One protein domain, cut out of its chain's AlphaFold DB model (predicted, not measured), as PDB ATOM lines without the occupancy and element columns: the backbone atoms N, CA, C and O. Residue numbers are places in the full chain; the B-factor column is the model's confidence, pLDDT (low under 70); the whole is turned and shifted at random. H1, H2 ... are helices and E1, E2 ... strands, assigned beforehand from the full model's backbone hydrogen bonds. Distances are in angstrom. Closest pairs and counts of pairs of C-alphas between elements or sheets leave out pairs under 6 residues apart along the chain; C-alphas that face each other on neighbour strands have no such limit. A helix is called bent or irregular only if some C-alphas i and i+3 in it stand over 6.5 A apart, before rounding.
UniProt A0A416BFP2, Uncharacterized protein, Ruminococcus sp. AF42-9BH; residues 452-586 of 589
ATOM      1  N   SER A 452      83.464 -23.594 -39.979       84.38
ATOM      2  CA  SER A 452      82.336 -22.857 -40.572       84.38
ATOM      3  C   SER A 452      82.413 -22.800 -42.100       84.38
ATOM      4  O   SER A 452      83.491 -22.637 -42.681       84.38
ATOM      5  N   ARG A 453      81.258 -22.951 -42.764       86.62
ATOM      6  CA  ARG A 453      81.145 -22.756 -44.218       86.62
ATOM      7  C   ARG A 453      81.291 -21.301 -44.622       86.62
ATOM      8  O   ARG A 453      81.871 -21.056 -45.672       86.62
ATOM      9  N   ASP A 454      80.811 -20.373 -43.807       85.56
ATOM     10  CA  ASP A 454      80.908 -18.945 -44.107       85.56
ATOM     11  C   ASP A 454      82.364 -18.495 -44.070       85.56
ATOM     12  O   ASP A 454      82.825 -17.821 -44.985       85.56
ATOM     13  N   LEU A 455      83.125 -18.980 -43.083       88.00
ATOM     14  CA  LEU A 455      84.570 -18.764 -43.032       88.00
ATOM     15  C   LEU A 455      85.274 -19.368 -44.256       88.00
ATOM     16  O   LEU A 455      86.106 -18.711 -44.876       88.00
ATOM     17  N   ALA A 456      84.927 -20.603 -44.631       90.56
ATOM     18  CA  ALA A 456      85.465 -21.234 -45.836       90.56
ATOM     19  C   ALA A 456      85.130 -20.435 -47.109       90.56
ATOM     20  O   ALA A 456      85.964 -20.317 -48.002       90.56
ATOM     21  N   MET A 457      83.929 -19.860 -47.187       89.62
ATOM     22  CA  MET A 457      83.504 -19.046 -48.321       89.62
ATOM     23  C   MET A 457      84.235 -17.702 -48.374       89.62
ATOM     24  O   MET A 457      84.650 -17.298 -49.456       89.62
ATOM     25  N   ASP A 458      84.442 -17.039 -47.233       91.31
ATOM     26  CA  ASP A 458      85.242 -15.809 -47.152       91.31
ATOM     27  C   ASP A 458      86.660 -16.033 -47.692       91.31
ATOM     28  O   ASP A 458      87.136 -15.291 -48.554       91.31
ATOM     29  N   ILE A 459      87.305 -17.121 -47.266       92.81
ATOM     30  CA  ILE A 459      88.617 -17.522 -47.788       92.81
ATOM     31  C   ILE A 459      88.537 -17.773 -49.296       92.81
ATOM     32  O   ILE A 459      89.417 -17.333 -50.029       92.81
ATOM     33  N   GLY A 460      87.480 -18.430 -49.774       92.25
ATOM     34  CA  GLY A 460      87.258 -18.652 -51.202       92.25
ATOM     35  C   GLY A 460      87.143 -17.361 -52.014       92.25
ATOM     36  O   GLY A 460      87.715 -17.269 -53.103       92.25
ATOM     37  N   CYS A 461      86.466 -16.343 -51.479       92.50
ATOM     38  CA  CYS A 461      86.397 -15.013 -52.084       92.50
ATOM     39  C   CYS A 461      87.783 -14.358 -52.142       92.50
ATOM     40  O   CYS A 461      88.203 -13.914 -53.212       92.50
ATOM     41  N   ARG A 462      88.533 -14.369 -51.031       93.94
ATOM     42  CA  ARG A 462      89.907 -13.832 -50.977       93.94
ATOM     43  C   ARG A 462      90.850 -14.564 -51.933       93.94
ATOM     44  O   ARG A 462      91.655 -13.936 -52.619       93.94
ATOM     45  N   PHE A 463      90.722 -15.884 -52.030       95.56
ATOM     46  CA  PHE A 463      91.471 -16.703 -52.976       95.56
ATOM     47  C   PHE A 463      91.163 -16.308 -54.429       95.56
ATOM     48  O   PHE A 463      92.082 -16.106 -55.221       95.56
ATOM     49  N   ALA A 464      89.887 -16.123 -54.781       94.56
ATOM     50  CA  ALA A 464      89.495 -15.673 -56.116       94.56
ATOM     51  C   ALA A 464      90.080 -14.290 -56.460       94.56
ATOM     52  O   ALA A 464      90.583 -14.091 -57.567       94.56
ATOM     53  N   GLU A 465      90.086 -13.350 -55.511       94.62
ATOM     54  CA  GLU A 465      90.721 -12.036 -55.685       94.62
ATOM     55  C   GLU A 465      92.228 -12.150 -55.954       94.62
ATOM     56  O   GLU A 465      92.754 -11.463 -56.834       94.62
ATOM     57  N   LYS A 466      92.924 -13.051 -55.249       95.94
ATOM     58  CA  LYS A 466      94.351 -13.335 -55.471       95.94
ATOM     59  C   LYS A 466      94.617 -13.937 -56.848       95.94
ATOM     60  O   LYS A 466      95.571 -13.531 -57.510       95.94
ATOM     61  N   VAL A 467      93.765 -14.850 -57.322       96.69
ATOM     62  CA  VAL A 467      93.857 -15.369 -58.698       96.69
ATOM     63  C   VAL A 467      93.706 -14.213 -59.689       96.69
ATOM     64  O   VAL A 467      94.570 -14.015 -60.539       96.69
ATOM     65  N   VAL A 468      92.655 -13.396 -59.541       95.69
ATOM     66  CA  VAL A 468      92.375 -12.243 -60.416       95.69
ATOM     67  C   VAL A 468      93.527 -11.243 -60.437       95.69
ATOM     68  O   VAL A 468      93.884 -10.733 -61.502       95.69
ATOM     69  N   HIS A 469      94.141 -10.979 -59.284       94.56
ATOM     70  CA  HIS A 469      95.288 -10.084 -59.182       94.56
ATOM     71  C   HIS A 469      96.438 -10.500 -60.115       94.56
ATOM     72  O   HIS A 469      97.074  -9.626 -60.716       94.56
ATOM     73  N   ASN A 470      96.635 -11.811 -60.288       95.06
ATOM     74  CA  ASN A 470      97.695 -12.429 -61.081       95.06
ATOM     75  C   ASN A 470      97.326 -12.687 -62.563       95.06
ATOM     76  O   ASN A 470      98.157 -13.173 -63.330       95.06
ATOM     77  N   LEU A 471      96.110 -12.349 -63.013       96.06
ATOM     78  CA  LEU A 471      95.705 -12.501 -64.421       96.06
ATOM     79  C   LEU A 471      96.284 -11.412 -65.339       96.06
ATOM     80  O   LEU A 471      96.630 -10.317 -64.901       96.06
ATOM     81  N   ASN A 472      96.335 -11.666 -66.645       91.31
ATOM     82  CA  ASN A 472      96.825 -10.708 -67.636       91.31
ATOM     83  C   ASN A 472      95.720  -9.766 -68.152       91.31
ATOM     84  O   ASN A 472      94.603 -10.180 -68.463       91.31
ATOM     85  N   GLY A 473      96.060  -8.480 -68.313       85.56
ATOM     86  CA  GLY A 473      95.284  -7.509 -69.095       85.56
ATOM     87  C   GLY A 473      93.796  -7.418 -68.734       85.56
ATOM     88  O   GLY A 473      93.430  -7.205 -67.579       85.56
ATOM     89  N   GLU A 474      92.933  -7.548 -69.743       80.50
ATOM     90  CA  GLU A 474      91.479  -7.411 -69.593       80.50
ATOM     91  C   GLU A 474      90.811  -8.573 -68.835       80.50
ATOM     92  O   GLU A 474      89.678  -8.414 -68.380       80.50
ATOM     93  N   LEU A 475      91.491  -9.716 -68.658       85.88
ATOM     94  CA  LEU A 475      90.934 -10.870 -67.935       85.88
ATOM     95  C   LEU A 475      90.662 -10.546 -66.465       85.88
ATOM     96  O   LEU A 475      89.694 -11.060 -65.902       85.88
ATOM     97  N   LYS A 476      91.439  -9.620 -65.878       88.62
ATOM     98  CA  LYS A 476      91.268  -9.156 -64.492       88.62
ATOM     99  C   LYS A 476      89.853  -8.650 -64.188       88.62
ATOM    100  O   LYS A 476      89.406  -8.737 -63.054       88.62
ATOM    101  N   GLY A 477      89.160  -8.093 -65.182       82.62
ATOM    102  CA  GLY A 477      87.812  -7.541 -65.014       82.62
ATOM    103  C   GLY A 477      86.683  -8.431 -65.534       82.62
ATOM    104  O   GLY A 477      85.523  -8.039 -65.425       82.62
ATOM    105  N   LYS A 478      87.002  -9.579 -66.147       88.12
ATOM    106  CA  LYS A 478      86.032 -10.405 -66.888       88.12
ATOM    107  C   LYS A 478      85.809 -11.779 -66.266       88.12
ATOM    108  O   LYS A 478      84.676 -12.256 -66.298       88.12
ATOM    109  N   LEU A 479      86.853 -12.387 -65.697       93.31
ATOM    110  CA  LEU A 479      86.773 -13.750 -65.183       93.31
ATOM    111  C   LEU A 479      85.823 -13.848 -63.981       93.31
ATOM    112  O   LEU A 479      85.931 -13.093 -63.016       93.31
ATOM    113  N   LYS A 480      84.914 -14.822 -64.026       93.19
ATOM    114  CA  LYS A 480      83.963 -15.147 -62.961       93.19
ATOM    115  C   LYS A 480      84.292 -16.502 -62.352       93.19
ATOM    116  O   LYS A 480      84.636 -17.440 -63.064       93.19
ATOM    117  N   PHE A 481      84.113 -16.616 -61.043       92.94
ATOM    118  CA  PHE A 481      84.298 -17.864 -60.308       92.94
ATOM    119  C   PHE A 481      82.938 -18.449 -59.970       92.94
ATOM    120  O   PHE A 481      82.057 -17.752 -59.462       92.94
ATOM    121  N   HIS A 482      82.766 -19.731 -60.260       89.19
ATOM    122  CA  HIS A 482      81.528 -20.440 -60.017       89.19
ATOM    123  C   HIS A 482      81.783 -21.747 -59.269       89.19
ATOM    124  O   HIS A 482      82.668 -22.527 -59.624       89.19
ATOM    125  N   MET A 483      80.980 -21.996 -58.235       85.00
ATOM    126  CA  MET A 483      81.012 -23.222 -57.446       85.00
ATOM    127  C   MET A 483      79.604 -23.815 -57.405       85.00
ATOM    128  O   MET A 483      78.704 -23.260 -56.771       85.00
ATOM    129  N   TRP A 484      79.413 -24.941 -58.091       75.44
ATOM    130  CA  TRP A 484      78.152 -25.682 -58.064       75.44
ATOM    131  C   TRP A 484      77.962 -26.401 -56.726       75.44
ATOM    132  O   TRP A 484      78.922 -26.696 -56.013       75.44
ATOM    133  N   SER A 485      76.722 -26.792 -56.421       66.75
ATOM    134  CA  SER A 485      76.405 -27.653 -55.270       66.75
ATOM    135  C   SER A 485      77.124 -29.010 -55.299       66.75
ATOM    136  O   SER A 485      77.241 -29.668 -54.274       66.75
ATOM    137  N   GLU A 486      77.606 -29.442 -56.461       52.97
ATOM    138  CA  GLU A 486      78.359 -30.688 -56.641       52.97
ATOM    139  C   GLU A 486      79.859 -30.522 -56.327       52.97
ATOM    140  O   GLU A 486      80.507 -31.493 -55.945       52.97
ATOM    141  N   GLY A 487      80.385 -29.290 -56.382       56.25
ATOM    142  CA  GLY A 487      81.761 -28.924 -56.013       56.25
ATOM    143  C   GLY A 487      81.928 -28.564 -54.532       56.25
ATOM    144  O   GLY A 487      82.860 -27.855 -54.169       56.25
ATOM    145  N   ILE A 488      81.016 -29.013 -53.658       60.38
ATOM    146  CA  ILE A 488      80.977 -28.644 -52.229       60.38
ATOM    147  C   ILE A 488      82.279 -28.969 -51.475       60.38
ATOM    148  O   ILE A 488      82.593 -28.276 -50.509       60.38
ATOM    149  N   ASN A 489      83.055 -29.967 -51.910       78.06
ATOM    150  CA  ASN A 489      84.355 -30.291 -51.305       78.06
ATOM    151  C   ASN A 489      85.424 -29.213 -51.544       78.06
ATOM    152  O   ASN A 489      86.443 -29.216 -50.870       78.06
ATOM    153  N   VAL A 490      85.207 -28.254 -52.444       85.50
ATOM    154  CA  VAL A 490      86.120 -27.113 -52.628       85.50
ATOM    155  C   VAL A 490      86.102 -26.196 -51.400       85.50
ATOM    156  O   VAL A 490      87.108 -25.575 -51.083       85.50
ATOM    157  N   LEU A 491      85.012 -26.180 -50.625       88.62
ATOM    158  CA  LEU A 491      85.032 -25.528 -49.311       88.62
ATOM    159  C   LEU A 491      86.037 -26.187 -48.359       88.62
ATOM    160  O   LEU A 491      86.590 -25.503 -47.504       88.62
ATOM    161  N   ASP A 492      86.304 -27.488 -48.511       89.44
ATOM    162  CA  ASP A 492      87.345 -28.160 -47.733       89.44
ATOM    163  C   ASP A 492      88.736 -27.676 -48.141       89.44
ATOM    164  O   ASP A 492      89.556 -27.457 -47.259       89.44
ATOM    165  N   MET A 493      88.965 -27.369 -49.424       92.56
ATOM    166  CA  MET A 493      90.207 -26.732 -49.882       92.56
ATOM    167  C   MET A 493      90.473 -25.417 -49.152       92.56
ATOM    168  O   MET A 493      91.558 -25.197 -48.624       92.56
ATOM    169  N   PHE A 494      89.469 -24.542 -49.093       92.62
ATOM    170  CA  PHE A 494      89.616 -23.256 -48.417       92.62
ATOM    171  C   PHE A 494      89.865 -23.423 -46.915       92.62
ATOM    172  O   PHE A 494      90.592 -22.633 -46.317       92.62
ATOM    173  N   ARG A 495      89.324 -24.480 -46.299       91.25
ATOM    174  CA  ARG A 495      89.639 -24.837 -44.908       91.25
ATOM    175  C   ARG A 495      91.084 -25.313 -44.751       91.25
ATOM    176  O   ARG A 495      91.686 -24.996 -43.731       91.25
ATOM    177  N   GLU A 496      91.659 -26.002 -45.739       91.62
ATOM    178  CA  GLU A 496      93.080 -26.388 -45.693       91.62
ATOM    179  C   GLU A 496      94.016 -25.169 -45.680       91.62
ATOM    180  O   GLU A 496      95.055 -25.181 -45.023       91.62
ATOM    181  N   PHE A 497      93.639 -24.073 -46.343       92.06
ATOM    182  CA  PHE A 497      94.439 -22.844 -46.322       92.06
ATOM    183  C   PHE A 497      94.538 -22.212 -44.925       92.06
ATOM    184  O   PHE A 497      95.510 -21.516 -44.646       92.06
ATOM    185  N   LEU A 498      93.592 -22.487 -44.015       87.44
ATOM    186  CA  LEU A 498      93.666 -22.015 -42.625       87.44
ATOM    187  C   LEU A 498      94.732 -22.726 -41.795       87.44
ATOM    188  O   LEU A 498      95.193 -22.173 -40.797       87.44
ATOM    189  N   VAL A 499      95.059 -23.968 -42.147       84.56
ATOM    190  CA  VAL A 499      95.979 -24.801 -41.360       84.56
ATOM    191  C   VAL A 499      97.403 -24.778 -41.907       84.56
ATOM    192  O   VAL A 499      98.324 -25.207 -41.209       84.56
ATOM    193  N   ASP A 500      97.593 -24.269 -43.125       87.06
ATOM    194  CA  ASP A 500      98.902 -24.158 -43.754       87.06
ATOM    195  C   ASP A 500      99.802 -23.109 -43.082       87.06
ATOM    196  O   ASP A 500      99.373 -22.015 -42.712       87.06
ATOM    197  N   ARG A 501     101.096 -23.429 -42.958       84.88
ATOM    198  CA  ARG A 501     102.116 -22.536 -42.375       84.88
ATOM    199  C   ARG A 501     103.031 -21.864 -43.403       84.88
ATOM    200  O   ARG A 501     103.986 -21.198 -42.998       84.88
ATOM    201  N   ARG A 502     102.820 -22.082 -44.701       85.44
ATOM    202  CA  ARG A 502     103.743 -21.705 -45.784       85.44
ATOM    203  C   ARG A 502     103.117 -20.826 -46.867       85.44
ATOM    204  O   ARG A 502     103.743 -20.643 -47.905       85.44
ATOM    205  N   ASP A 503     101.950 -20.242 -46.602       86.81
ATOM    206  CA  ASP A 503     101.241 -19.353 -47.534       86.81
ATOM    207  C   ASP A 503     100.856 -20.047 -48.855       86.81
ATOM    208  O   ASP A 503     100.865 -19.455 -49.935       86.81
ATOM    209  N   ILE A 504     100.489 -21.332 -48.767       92.00
ATOM    210  CA  ILE A 504     100.119 -22.142 -49.933       92.00
ATOM    211  C   ILE A 504      98.941 -21.549 -50.720       92.00
ATOM    212  O   ILE A 504      98.869 -21.715 -51.935       92.00
ATOM    213  N   GLU A 505      98.052 -20.805 -50.052       93.62
ATOM    214  CA  GLU A 505      96.932 -20.090 -50.678       93.62
ATOM    215  C   GLU A 505      97.417 -19.185 -51.823       93.62
ATOM    216  O   GLU A 505      96.835 -19.199 -52.909       93.62
ATOM    217  N   ASN A 506      98.500 -18.427 -51.606       93.94
ATOM    218  CA  ASN A 506      99.072 -17.549 -52.627       93.94
ATOM    219  C   ASN A 506      99.704 -18.345 -53.771       93.94
ATOM    220  O   ASN A 506      99.436 -18.050 -54.935       93.94
ATOM    221  N   CYS A 507     100.476 -19.388 -53.458       94.25
ATOM    222  CA  CYS A 507     101.112 -20.225 -54.476       94.25
ATOM    223  C   CYS A 507     100.084 -20.895 -55.398       94.25
ATOM    224  O   CYS A 507     100.239 -20.889 -56.619       94.25
ATOM    225  N   VAL A 508      99.006 -21.441 -54.828       96.25
ATOM    226  CA  VAL A 508      97.928 -22.070 -55.603       96.25
ATOM    227  C   VAL A 508      97.190 -21.026 -56.441       96.25
ATOM    228  O   VAL A 508      96.859 -21.296 -57.595       96.25
ATOM    229  N   ALA A 509      96.966 -19.819 -55.911       97.06
ATOM    230  CA  ALA A 509      96.312 -18.746 -56.657       97.06
ATOM    231  C   ALA A 509      97.138 -18.290 -57.875       97.06
ATOM    232  O   ALA A 509      96.584 -18.091 -58.958       97.06
ATOM    233  N   GLU A 510      98.457 -18.153 -57.716       96.88
ATOM    234  CA  GLU A 510      99.388 -17.824 -58.801       96.88
ATOM    235  C   GLU A 510      99.413 -18.910 -59.882       96.88
ATOM    236  O   GLU A 510      99.351 -18.603 -61.074       96.88
ATOM    237  N   GLU A 511      99.443 -20.180 -59.481       97.44
ATOM    238  CA  GLU A 511      99.450 -21.313 -60.406       97.44
ATOM    239  C   GLU A 511      98.138 -21.423 -61.196       97.44
ATOM    240  O   GLU A 511      98.157 -21.589 -62.419       97.44
ATOM    241  N   VAL A 512      96.987 -21.247 -60.536       97.25
ATOM    242  CA  VAL A 512      95.684 -21.169 -61.218       97.25
ATOM    243  C   VAL A 512      95.673 -20.006 -62.216       97.25
ATOM    244  O   VAL A 512      95.274 -20.184 -63.368       97.25
ATOM    245  N   ALA A 513      96.160 -18.824 -61.825       97.12
ATOM    246  CA  ALA A 513      96.239 -17.666 -62.716       97.12
ATOM    247  C   ALA A 513      97.149 -17.913 -63.930       97.12
ATOM    248  O   ALA A 513      96.785 -17.558 -65.053       97.12
ATOM    249  N   ARG A 514      98.301 -18.572 -63.734       97.25
ATOM    250  CA  ARG A 514      99.215 -18.973 -64.812       97.25
ATOM    251  C   ARG A 514      98.514 -19.878 -65.824       97.25
ATOM    252  O   ARG A 514      98.549 -19.583 -67.018       97.25
ATOM    253  N   GLN A 515      97.836 -20.932 -65.361       97.00
ATOM    254  CA  GLN A 515      97.100 -21.858 -66.231       97.00
ATOM    255  C   GLN A 515      95.968 -21.159 -67.003       97.00
ATOM    256  O   GLN A 515      95.761 -21.445 -68.184       97.00
ATOM    257  N   ILE A 516      95.266 -20.210 -66.369       95.81
ATOM    258  CA  ILE A 516      94.251 -19.382 -67.037       95.81
ATOM    259  C   ILE A 516      94.892 -18.539 -68.142       95.81
ATOM    260  O   ILE A 516      94.450 -18.610 -69.287       95.81
ATOM    261  N   ASN A 517      95.938 -17.771 -67.831       95.19
ATOM    262  CA  ASN A 517      96.608 -16.910 -68.809       95.19
ATOM    263  C   ASN A 517      97.103 -17.722 -70.017       95.19
ATOM    264  O   ASN A 517      96.785 -17.385 -71.155       95.19
ATOM    265  N   GLU A 518      97.778 -18.850 -69.778       94.56
ATOM    266  CA  GLU A 518      98.258 -19.742 -70.841       94.56
ATOM    267  C   GLU A 518      97.125 -20.315 -71.694       94.56
ATOM    268  O   GLU A 518      97.282 -20.496 -72.902       94.56
ATOM    269  N   PHE A 519      95.977 -20.623 -71.091       94.19
ATOM    270  CA  PHE A 519      94.821 -21.101 -71.838       94.19
ATOM    271  C   PHE A 519      94.224 -20.004 -72.719       94.19
ATOM    272  O   PHE A 519      93.883 -20.268 -73.872       94.19
ATOM    273  N   TYR A 520      94.121 -18.777 -72.212       91.75
ATOM    274  CA  TYR A 520      93.575 -17.634 -72.944       91.75
ATOM    275  C   TYR A 520      94.507 -17.088 -74.031       91.75
ATOM    276  O   TYR A 520      94.015 -16.567 -75.028       91.75
ATOM    277  N   GLU A 521      95.821 -17.259 -73.889       90.50
ATOM    278  CA  GLU A 521      96.811 -16.889 -74.908       90.50
ATOM    279  C   GLU A 521      96.852 -17.869 -76.096       90.50
ATOM    280  O   GLU A 521      97.308 -17.507 -77.182       90.50
ATOM    281  N   LYS A 522      96.348 -19.101 -75.929       87.44
ATOM    282  CA  LYS A 522      96.241 -20.080 -77.021       87.44
ATOM    283  C   LYS A 522      95.117 -19.708 -77.992       87.44
ATOM    284  O   LYS A 522      93.941 -19.692 -77.621       87.44
ATOM    285  N   ASP A 523      95.497 -19.490 -79.249       78.81
ATOM    286  CA  ASP A 523      94.598 -19.281 -80.391       78.81
ATOM    287  C   ASP A 523      94.437 -20.580 -81.205       78.81
ATOM    288  O   ASP A 523      94.905 -20.714 -82.335       78.81
ATOM    289  N   ASP A 524      93.849 -21.600 -80.577       87.19
ATOM    290  CA  ASP A 524      93.636 -22.939 -81.149       87.19
ATOM    291  C   ASP A 524      92.149 -23.270 -81.387       87.19
ATOM    292  O   ASP A 524      91.803 -24.388 -81.773       87.19
ATOM    293  N   GLY A 525      91.254 -22.299 -81.173       83.94
ATOM    294  CA  GLY A 525      89.803 -22.469 -81.284       83.94
ATOM    295  C   GLY A 525      89.164 -23.284 -80.150       83.94
ATOM    296  O   GLY A 525      87.950 -23.501 -80.179       83.94
ATOM    297  N   ILE A 526      89.931 -23.723 -79.144       88.94
ATOM    298  CA  ILE A 526      89.403 -24.448 -77.985       88.94
ATOM    299  C   ILE A 526      88.730 -23.454 -77.034       88.94
ATOM    300  O   ILE A 526      89.358 -22.534 -76.506       88.94
ATOM    301  N   ILE A 527      87.430 -23.659 -76.809       90.38
ATOM    302  CA  ILE A 527      86.586 -22.769 -75.996       90.38
ATOM    303  C   ILE A 527      86.503 -23.171 -74.521       90.38
ATOM    304  O   ILE A 527      86.154 -22.332 -73.697       90.38
ATOM    305  N   GLY A 528      86.853 -24.407 -74.160       92.94
ATOM    306  CA  GLY A 528      86.887 -24.828 -72.762       92.94
ATOM    307  C   GLY A 528      87.846 -25.981 -72.492       92.94
ATOM    308  O   GLY A 528      88.124 -26.783 -73.383       92.94
ATOM    309  N   SER A 529      88.367 -26.040 -71.268       94.06
ATOM    310  CA  SER A 529      89.362 -27.033 -70.852       94.06
ATOM    311  C   SER A 529      89.231 -27.373 -69.373       94.06
ATOM    312  O   SER A 529      89.059 -26.487 -68.535       94.06
ATOM    313  N   GLY A 530      89.361 -28.661 -69.052       94.00
ATOM    314  CA  GLY A 530      89.613 -29.111 -67.686       94.00
ATOM    315  C   GLY A 530      91.057 -28.811 -67.291       94.00
ATOM    316  O   GLY A 530      91.961 -28.938 -68.117       94.00
ATOM    317  N   MET A 531      91.250 -28.404 -66.045       95.75
ATOM    318  CA  MET A 531      92.526 -28.011 -65.462       95.75
ATOM    319  C   MET A 531      92.733 -28.712 -64.122       95.75
ATOM    320  O   MET A 531      91.777 -29.132 -63.463       95.75
ATOM    321  N   ARG A 532      94.002 -28.837 -63.733       94.94
ATOM    322  CA  ARG A 532      94.448 -29.562 -62.546       94.94
ATOM    323  C   ARG A 532      95.572 -28.795 -61.860       94.94
ATOM    324  O   ARG A 532      96.517 -28.374 -62.524       94.94
ATOM    325  N   VAL A 533      95.472 -28.659 -60.541       96.25
ATOM    326  CA  VAL A 533      96.539 -28.131 -59.685       96.25
ATOM    327  C   VAL A 533      96.756 -29.089 -58.525       96.25
ATOM    328  O   VAL A 533      95.824 -29.384 -57.780       96.25
ATOM    329  N   ASP A 534      97.990 -29.562 -58.389       95.69
ATOM    330  CA  ASP A 534      98.454 -30.357 -57.257       95.69
ATOM    331  C   ASP A 534      99.249 -29.456 -56.312       95.69
ATOM    332  O   ASP A 534     100.039 -28.625 -56.767       95.69
ATOM    333  N   PHE A 535      99.037 -29.592 -55.006       94.81
ATOM    334  CA  PHE A 535      99.736 -28.783 -54.013       94.81
ATOM    335  C   PHE A 535      99.818 -29.472 -52.652       94.81
ATOM    336  O   PHE A 535      99.096 -30.422 -52.361       94.81
ATOM    337  N   GLU A 536     100.713 -28.959 -51.814       93.56
ATOM    338  CA  GLU A 536     101.057 -29.513 -50.509       93.56
ATOM    339  C   GLU A 536     100.685 -28.536 -49.391       93.56
ATOM    340  O   GLU A 536     101.080 -27.372 -49.426       93.56
ATOM    341  N   VAL A 537      99.972 -29.010 -48.369       90.25
ATOM    342  CA  VAL A 537      99.610 -28.215 -47.185       90.25
ATOM    343  C   VAL A 537     100.426 -28.680 -45.987       90.25
ATOM    344  O   VAL A 537     100.387 -29.853 -45.603       90.25
ATOM    345  N   TYR A 538     101.128 -27.743 -45.355       87.75
ATOM    346  CA  TYR A 538     102.020 -28.003 -44.231       87.75
ATOM    347  C   TYR A 538     101.371 -27.600 -42.910       87.75
ATOM    348  O   TYR A 538     101.474 -26.454 -42.469       87.75
ATOM    349  N   VAL A 539     100.772 -28.574 -42.222       79.19
ATOM    350  CA  VAL A 539     100.187 -28.375 -40.881       79.19
ATOM    351  C   VAL A 539     101.287 -28.217 -39.820       79.19
ATOM    352  O   VAL A 539     101.123 -27.525 -38.811       79.19
ATOM    353  N   SER A 540     102.446 -28.846 -40.041       75.25
ATOM    354  CA  SER A 540     103.663 -28.657 -39.242       75.25
ATOM    355  C   SER A 540     104.916 -28.945 -40.075       75.25
ATOM    356  O   SER A 540     104.825 -29.457 -41.186       75.25
ATOM    357  N   GLU A 541     106.107 -28.691 -39.525       73.62
ATOM    358  CA  GLU A 541     107.375 -29.036 -40.196       73.62
ATOM    359  C   GLU A 541     107.502 -30.529 -40.537       73.62
ATOM    360  O   GLU A 541     108.229 -30.885 -41.459       73.62
ATOM    361  N   LYS A 542     106.802 -31.396 -39.796       72.12
ATOM    362  CA  LYS A 542     106.847 -32.855 -39.958       72.12
ATOM    363  C   LYS A 542     105.610 -33.429 -40.644       72.12
ATOM    364  O   LYS A 542     105.564 -34.633 -40.873       72.12
ATOM    365  N   TYR A 543     104.599 -32.605 -40.908       77.38
ATOM    366  CA  TYR A 543     103.300 -33.076 -41.360       77.38
ATOM    367  C   TYR A 543     102.823 -32.283 -42.569       77.38
ATOM    368  O   TYR A 543     102.508 -31.097 -42.456       77.38
ATOM    369  N   CYS A 544     102.769 -32.982 -43.696       86.75
ATOM    370  CA  CYS A 544     102.359 -32.484 -44.997       86.75
ATOM    371  C   CYS A 544     101.243 -33.380 -45.542       86.75
ATOM    372  O   CYS A 544     101.266 -34.593 -45.313       86.75
ATOM    373  N   ARG A 545     100.275 -32.784 -46.237       89.12
ATOM    374  CA  ARG A 545      99.239 -33.501 -46.984       89.12
ATOM    375  C   ARG A 545      99.218 -33.018 -48.425       89.12
ATOM    376  O   ARG A 545      99.306 -31.814 -48.667       89.12
ATOM    377  N   ASP A 546      99.038 -33.964 -49.334       92.56
ATOM    378  CA  ASP A 546      98.982 -33.707 -50.765       92.56
ATOM    379  C   ASP A 546      97.530 -33.542 -51.193       92.56
ATOM    380  O   ASP A 546      96.644 -34.299 -50.783       92.56
ATOM    381  N   PHE A 547      97.282 -32.551 -52.034       93.69
ATOM    382  CA  PHE A 547      95.951 -32.205 -52.483       93.69
ATOM    383  C   PHE A 547      95.902 -31.952 -53.980       93.69
ATOM    384  O   PHE A 547      96.873 -31.530 -54.602       93.69
ATOM    385  N   LEU A 548      94.720 -32.190 -54.536       93.56
ATOM    386  CA  LEU A 548      94.400 -32.026 -55.940       93.56
ATOM    387  C   LEU A 548      93.135 -31.177 -56.081       93.56
ATOM    388  O   LEU A 548      92.065 -31.554 -55.596       93.56
ATOM    389  N   LEU A 549      93.250 -30.064 -56.802       94.50
ATOM    390  CA  LEU A 549      92.135 -29.257 -57.285       94.50
ATOM    391  C   LEU A 549      91.894 -29.519 -58.776       94.50
ATOM    392  O   LEU A 549      92.803 -29.385 -59.596       94.50
ATOM    393  N   ILE A 550      90.643 -29.807 -59.133       93.38
ATOM    394  CA  ILE A 550      90.164 -29.915 -60.513       93.38
ATOM    395  C   ILE A 550      89.136 -28.809 -60.768       93.38
ATOM    396  O   ILE A 550      88.173 -28.641 -60.011       93.38
ATOM    397  N   TYR A 551      89.319 -28.069 -61.857       94.12
ATOM    398  CA  TYR A 551      88.407 -27.009 -62.288       94.12
ATOM    399  C   TYR A 551      88.298 -26.957 -63.812       94.12
ATOM    400  O   TYR A 551      89.107 -27.533 -64.531       94.12
ATOM    401  N   PHE A 552      87.274 -26.279 -64.319       94.62
ATOM    402  CA  PHE A 552      87.024 -26.120 -65.747       94.62
ATOM    403  C   PHE A 552      87.013 -24.645 -66.125       94.62
ATOM    404  O   PHE A 552      86.380 -23.839 -65.443       94.62
ATOM    405  N   LEU A 553      87.687 -24.303 -67.218       95.06
ATOM    406  CA  LEU A 553      87.683 -22.965 -67.801       95.06
ATOM    407  C   LEU A 553      86.805 -22.933 -69.045       95.06
ATOM    408  O   LEU A 553      86.927 -23.803 -69.904       95.06
ATOM    409  N   ASP A 554      85.978 -21.898 -69.155       93.94
ATOM    410  CA  ASP A 554      85.126 -21.621 -70.311       93.94
ATOM    411  C   ASP A 554      85.368 -20.193 -70.825       93.94
ATOM    412  O   ASP A 554      84.967 -19.217 -70.184       93.94
ATOM    413  N   LYS A 555      85.990 -20.075 -72.007       92.12
ATOM    414  CA  LYS A 555      86.251 -18.794 -72.683       92.12
ATOM    415  C   LYS A 555      84.977 -18.131 -73.203       92.12
ATOM    416  O   LYS A 555      84.983 -16.932 -73.449       92.12
ATOM    417  N   SER A 556      83.895 -18.882 -73.420       90.38
ATOM    418  CA  SER A 556      82.663 -18.309 -73.977       90.38
ATOM    419  C   SER A 556      81.947 -17.396 -72.981       90.38
ATOM    420  O   SER A 556      81.320 -16.415 -73.379       90.38
ATOM    421  N   ASN A 557      82.089 -17.697 -71.689       90.38
ATOM    422  CA  ASN A 557      81.433 -16.987 -70.592       90.38
ATOM    423  C   ASN A 557      82.421 -16.358 -69.600       90.38
ATOM    424  O   ASN A 557      81.993 -15.857 -68.558       90.38
ATOM    425  N   ASP A 558      83.719 -16.430 -69.888       92.88
ATOM    426  CA  ASP A 558      84.808 -16.041 -68.994       92.88
ATOM    427  C   ASP A 558      84.636 -16.595 -67.580       92.88
ATOM    428  O   ASP A 558      84.585 -15.857 -66.599       92.88
ATOM    429  N   THR A 559      84.470 -17.913 -67.470       94.00
ATOM    430  CA  THR A 559      84.109 -18.559 -66.202       94.00
ATOM    431  C   THR A 559      85.082 -19.672 -65.826       94.00
ATOM    432  O   THR A 559      85.348 -20.577 -66.617       94.00
ATOM    433  N   LEU A 560      85.556 -19.635 -64.578       94.62
ATOM    434  CA  LEU A 560      86.168 -20.759 -63.879       94.62
ATOM    435  C   LEU A 560      85.100 -21.464 -63.049       94.62
ATOM    436  O   LEU A 560      84.515 -20.877 -62.141       94.62
ATOM    437  N   THR A 561      84.871 -22.738 -63.342       93.31
ATOM    438  CA  THR A 561      83.983 -23.604 -62.567       93.31
ATOM    439  C   THR A 561      84.804 -24.581 -61.744       93.31
ATOM    440  O   THR A 561      85.475 -25.447 -62.306       93.31
ATOM    441  N   TYR A 562      84.728 -24.486 -60.419       92.56
ATOM    442  CA  TYR A 562      85.324 -25.498 -59.553       92.56
ATOM    443  C   TYR A 562      84.579 -26.826 -59.714       92.56
ATOM    444  O   TYR A 562      83.347 -26.856 -59.659       92.56
ATOM    445  N   GLN A 563      85.319 -27.919 -59.918       89.88
ATOM    446  CA  GLN A 563      84.732 -29.245 -60.097       89.88
ATOM    447  C   GLN A 563      84.911 -30.101 -58.848       89.88
ATOM    448  O   GLN A 563      83.920 -30.532 -58.263       89.88
ATOM    449  N   GLN A 564      86.156 -30.380 -58.452       89.31
ATOM    450  CA  GLN A 564      86.450 -31.329 -57.377       89.31
ATOM    451  C   GLN A 564      87.730 -30.963 -56.627       89.31
ATOM    452  O   GLN A 564      88.671 -30.425 -57.203       89.31
ATOM    453  N   PHE A 565      87.760 -31.315 -55.344       90.88
ATOM    454  CA  PHE A 565      88.923 -31.227 -54.475       90.88
ATOM    455  C   PHE A 565      89.163 -32.561 -53.754       90.88
ATOM    456  O   PHE A 565      88.238 -33.118 -53.149       90.88
ATOM    457  N   TYR A 566      90.385 -33.083 -53.812       88.62
ATOM    458  CA  TYR A 566      90.747 -34.365 -53.211       88.62
ATOM    459  C   TYR A 566      92.024 -34.276 -52.395       88.62
ATOM    460  O   TYR A 566      92.986 -33.639 -52.803       88.62
ATOM    461  N   GLU A 567      92.031 -34.987 -51.272       90.19
ATOM    462  CA  GLU A 567      93.263 -35.385 -50.603       90.19
ATOM    463  C   GLU A 567      93.857 -36.577 -51.357       90.19
ATOM    464  O   GLU A 567      93.159 -37.565 -51.611       90.19
ATOM    465  N   VAL A 568      95.125 -36.469 -51.737       90.25
ATOM    466  CA  VAL A 568      95.871 -37.512 -52.435       90.25
ATOM    467  C   VAL A 568      96.703 -38.262 -51.402       90.25
ATOM    468  O   VAL A 568      97.363 -37.669 -50.554       90.25
ATOM    469  N   CYS A 569      96.664 -39.590 -51.452       87.94
ATOM    470  CA  CYS A 569      97.489 -40.434 -50.598       87.94
ATOM    471  C   CYS A 569      98.265 -41.438 -51.449       87.94
ATOM    472  O   CYS A 569      97.834 -41.809 -52.539       87.94
ATOM    473  N   SER A 570      99.424 -41.871 -50.953       89.12
ATOM    474  CA  SER A 570     100.227 -42.893 -51.622       89.12
ATOM    475  C   SER A 570      99.502 -44.241 -51.652       89.12
ATOM    476  O   SER A 570      98.746 -44.562 -50.733       89.12
ATOM    477  N   ASP A 571      99.812 -45.081 -52.644       89.81
ATOM    478  CA  ASP A 571      99.276 -46.448 -52.731       89.81
ATOM    479  C   ASP A 571      99.508 -47.240 -51.436       89.81
ATOM    480  O   ASP A 571      98.634 -47.964 -50.973       89.81
ATOM    481  N   ALA A 572     100.663 -47.050 -50.789       89.88
ATOM    482  CA  ALA A 572     100.972 -47.688 -49.512       89.88
ATOM    483  C   ALA A 572     100.012 -47.255 -48.389       89.88
ATOM    484  O   ALA A 572      99.563 -48.094 -47.606       89.88
ATOM    485  N   ASN A 573      99.672 -45.965 -48.314       89.31
ATOM    486  CA  ASN A 573      98.695 -45.464 -47.348       89.31
ATOM    487  C   ASN A 573      97.278 -45.930 -47.697       89.31
ATOM    488  O   ASN A 573      96.545 -46.322 -46.795       89.31
ATOM    489  N   ALA A 574      96.910 -45.949 -48.980       90.12
ATOM    490  CA  ALA A 574      95.624 -46.462 -49.441       90.12
ATOM    491  C   ALA A 574      95.443 -47.950 -49.087       90.12
ATOM    492  O   ALA A 574      94.401 -48.339 -48.560       90.12
ATOM    493  N   GLU A 575      96.464 -48.781 -49.305       89.06
ATOM    494  CA  GLU A 575      96.449 -50.192 -48.907       89.06
ATOM    495  C   GLU A 575      96.410 -50.358 -47.383       89.06
ATOM    496  O   GLU A 575      95.648 -51.182 -46.877       89.06
ATOM    497  N   ARG A 576      97.141 -49.526 -46.627       89.06
ATOM    498  CA  ARG A 576      97.065 -49.525 -45.157       89.06
ATOM    499  C   ARG A 576      95.676 -49.131 -44.651       89.06
ATOM    500  O   ARG A 576      95.168 -49.741 -43.713       89.06
ATOM    501  N   MET A 577      95.033 -48.144 -45.276       89.31
ATOM    502  CA  MET A 577      93.645 -47.780 -44.986       89.31
ATOM    503  C   MET A 577      92.714 -48.966 -45.232       89.31
ATOM    504  O   MET A 577      91.926 -49.298 -44.352       89.31
ATOM    505  N   LYS A 578      92.837 -49.654 -46.376       88.12
ATOM    506  CA  LYS A 578      92.038 -50.853 -46.678       88.12
ATOM    507  C   LYS A 578      92.263 -51.972 -45.656       88.12
ATOM    508  O   LYS A 578      91.291 -52.545 -45.178       88.12
ATOM    509  N   SER A 579      93.511 -52.265 -45.269       86.56
ATOM    510  CA  SER A 579      93.795 -53.324 -44.283       86.56
ATOM    511  C   SER A 579      93.207 -53.029 -42.901       86.56
ATOM    512  O   SER A 579      92.824 -53.949 -42.181       86.56
ATOM    513  N   LEU A 580      93.113 -51.741 -42.558       87.94
ATOM    514  CA  LEU A 580      92.537 -51.244 -41.311       87.94
ATOM    515  C   LEU A 580      91.025 -50.970 -41.419       87.94
ATOM    516  O   LEU A 580      90.464 -50.348 -40.527       87.94
ATOM    517  N   GLY A 581      90.345 -51.412 -42.483       87.38
ATOM    518  CA  GLY A 581      88.887 -51.276 -42.606       87.38
ATOM    519  C   GLY A 581      88.394 -49.862 -42.948       87.38
ATOM    520  O   GLY A 581      87.263 -49.489 -42.634       87.38
ATOM    521  N   LEU A 582      89.253 -49.036 -43.555       89.12
ATOM    522  CA  LEU A 582      88.942 -47.684 -44.028       89.12
ATOM    523  C   LEU A 582      88.760 -47.616 -45.554       89.12
ATOM    524  O   LEU A 582      88.840 -46.538 -46.144       89.12
ATOM    525  N   GLU A 583      88.482 -48.734 -46.226       87.38
ATOM    526  CA  GLU A 583      88.372 -48.806 -47.687       87.38
ATOM    527  C   GLU A 583      87.297 -47.870 -48.256       87.38
ATOM    528  O   GLU A 583      87.461 -47.316 -49.337       87.38
ATOM    529  N   LYS A 584      86.226 -47.596 -47.498       88.75
ATOM    530  CA  LYS A 584      85.148 -46.670 -47.899       88.75
ATOM    531  C   LYS A 584      85.559 -45.191 -47.892       88.75
ATOM    532  O   LYS A 584      84.766 -44.328 -48.302       88.75
ATOM    533  N   PHE A 585      86.747 -44.883 -47.379       87.69
ATOM    534  CA  PHE A 585      87.351 -43.549 -47.397       87.69
ATOM    535  C   PHE A 585      88.352 -43.374 -48.539       87.69
ATOM    536  O   PHE A 585      88.719 -42.244 -48.839       87.69
ATOM    537  N   VAL A 586      88.731 -44.461 -49.212       85.62
ATOM    538  CA  VAL A 586      89.627 -44.440 -50.366       85.62
ATOM    539  C   VAL A 586      88.792 -44.507 -51.642       85.62
ATOM    540  O   VAL A 586      87.912 -45.355 -51.783       85.62
TER     541      VAL A 586
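What this domain is: This is residues 452 to 586 of the 589 residues of an uncharacterized protein of Ruminococcus sp. AF42-9BH (UniProt A0A416BFP2). A twisted, curled sheet of four strands has helices H1, H3 and H4 over one face, the sheet curling round H3, and its other face is bare of named helices. The long strands E2, E3 and E4 make most of the sheet and the short E1 one edge; beyond the end of E4, H5 and the last residues lie away from this body and add to its length. The printed part has 135 residues, with five named helices and four named strands in the order H1 H2 E1 H3 H4 E2 E3 E4 H5. The sheet runs E1 E4 E3 E2 and is mixed, and the class is mixed, helices and strands. The whole is compact, with a radius of gyration of the C-alphas of 16.3 A, yet elongated in outline, spanning 51 by 29 by 26 A.

Where its parts are: H1, residues 453 to 469, begins with C-alpha 453 at (81.145, -22.756, -44.218) and is 24.2 A long from first to last C-alpha. H2 follows, residues 473 to 477, neither bent nor irregular, but only just: C-alphas 473 and 476 are 6.3 A apart. E1 is residues 480 to 483 and H3 residues 490 to 499, 15.1 A long. H4, residues 504 to 521, is the longest helix by residues and spans 25.7 A. E2, residues 528 to 540, begins with C-alpha 528 at (86.887, -24.828, -72.762) and spans 37.7 A. E3, residues 543 to 554, spans 36.1 A, and E4, residues 559 to 568, spans 26.2 A. H5, residues 571 to 579, spans 12.2 A and ends with C-alpha 579 at (93.795, -53.324, -44.283).

How they stand to each other: E2, E3 and E4 form a meander, each strand the antiparallel neighbour of the one before, and both E2 and E3 and E3 and E4 are hairpins. Between E2 and E3, N 533 and O 549 are 2.9 A apart, within hydrogen-bond range, as are N 566 and O 548 between E4 and E3, at 2.9 A. E1 is parallel to E4, their directions at 45 degrees, with N 482 and O 560 2.8 A apart. E1, H3, H4 and E2 make a split strand-helix-strand unit, two strands running the same way with E4 and E3 between them, and its crossover is left-handed. H1, H3 and H4 on one face of the sheet make two layers, helices over strands. H4 has a height over the sheet of 8.6 A, lies over E3 and E2, and only just runs along the strands, at 28 degrees to E3 on the local plane. The sheet curls round H3, whose Val 490 has its C-alpha 5.3 A from that of Phe 565 in E4. H1 touches H3 with residues 453 to 460 alone, about perpendicular at 88 degrees, the closest C-alphas being those of Ala 456 and Phe 494, 5.3 A apart. H1 touches H4 with residues 463 to 468 alone, at a steep tilt of 49 degrees, the same way, with the C-alphas of Val 467 and Ala 509 closest at 4.6 A. H1 and H2 only just touch, only at the corner, with 3 pairs of C-alphas within 8 A; Val 468 and Lys 476 have the closest C-alphas, 5.2 A apart. H2 is not on the sheet. H5 is not on the sheet either, touches no helix and is apart from E1, E2 and E3. In H1, H4 and H5 every O i to N i+4 pair is within hydrogen-bond range; H3 has 4 of 6, and H2 has 0 of 1, with 1 of 2 O i to N i+3 pairs.

The domain as a whole: The two C-alphas farthest apart, those of Glu 474 and Ser 579, are 52.5 A apart. The printed part, residues 452 to 586, has no cut. The links are tight, but for E1 to H3 and H4 to E2, which are short with 6 residues each. The mean pLDDT of the printed part is 89.3, and residues 485 to 488, in the link from E1 to H3, are under 70.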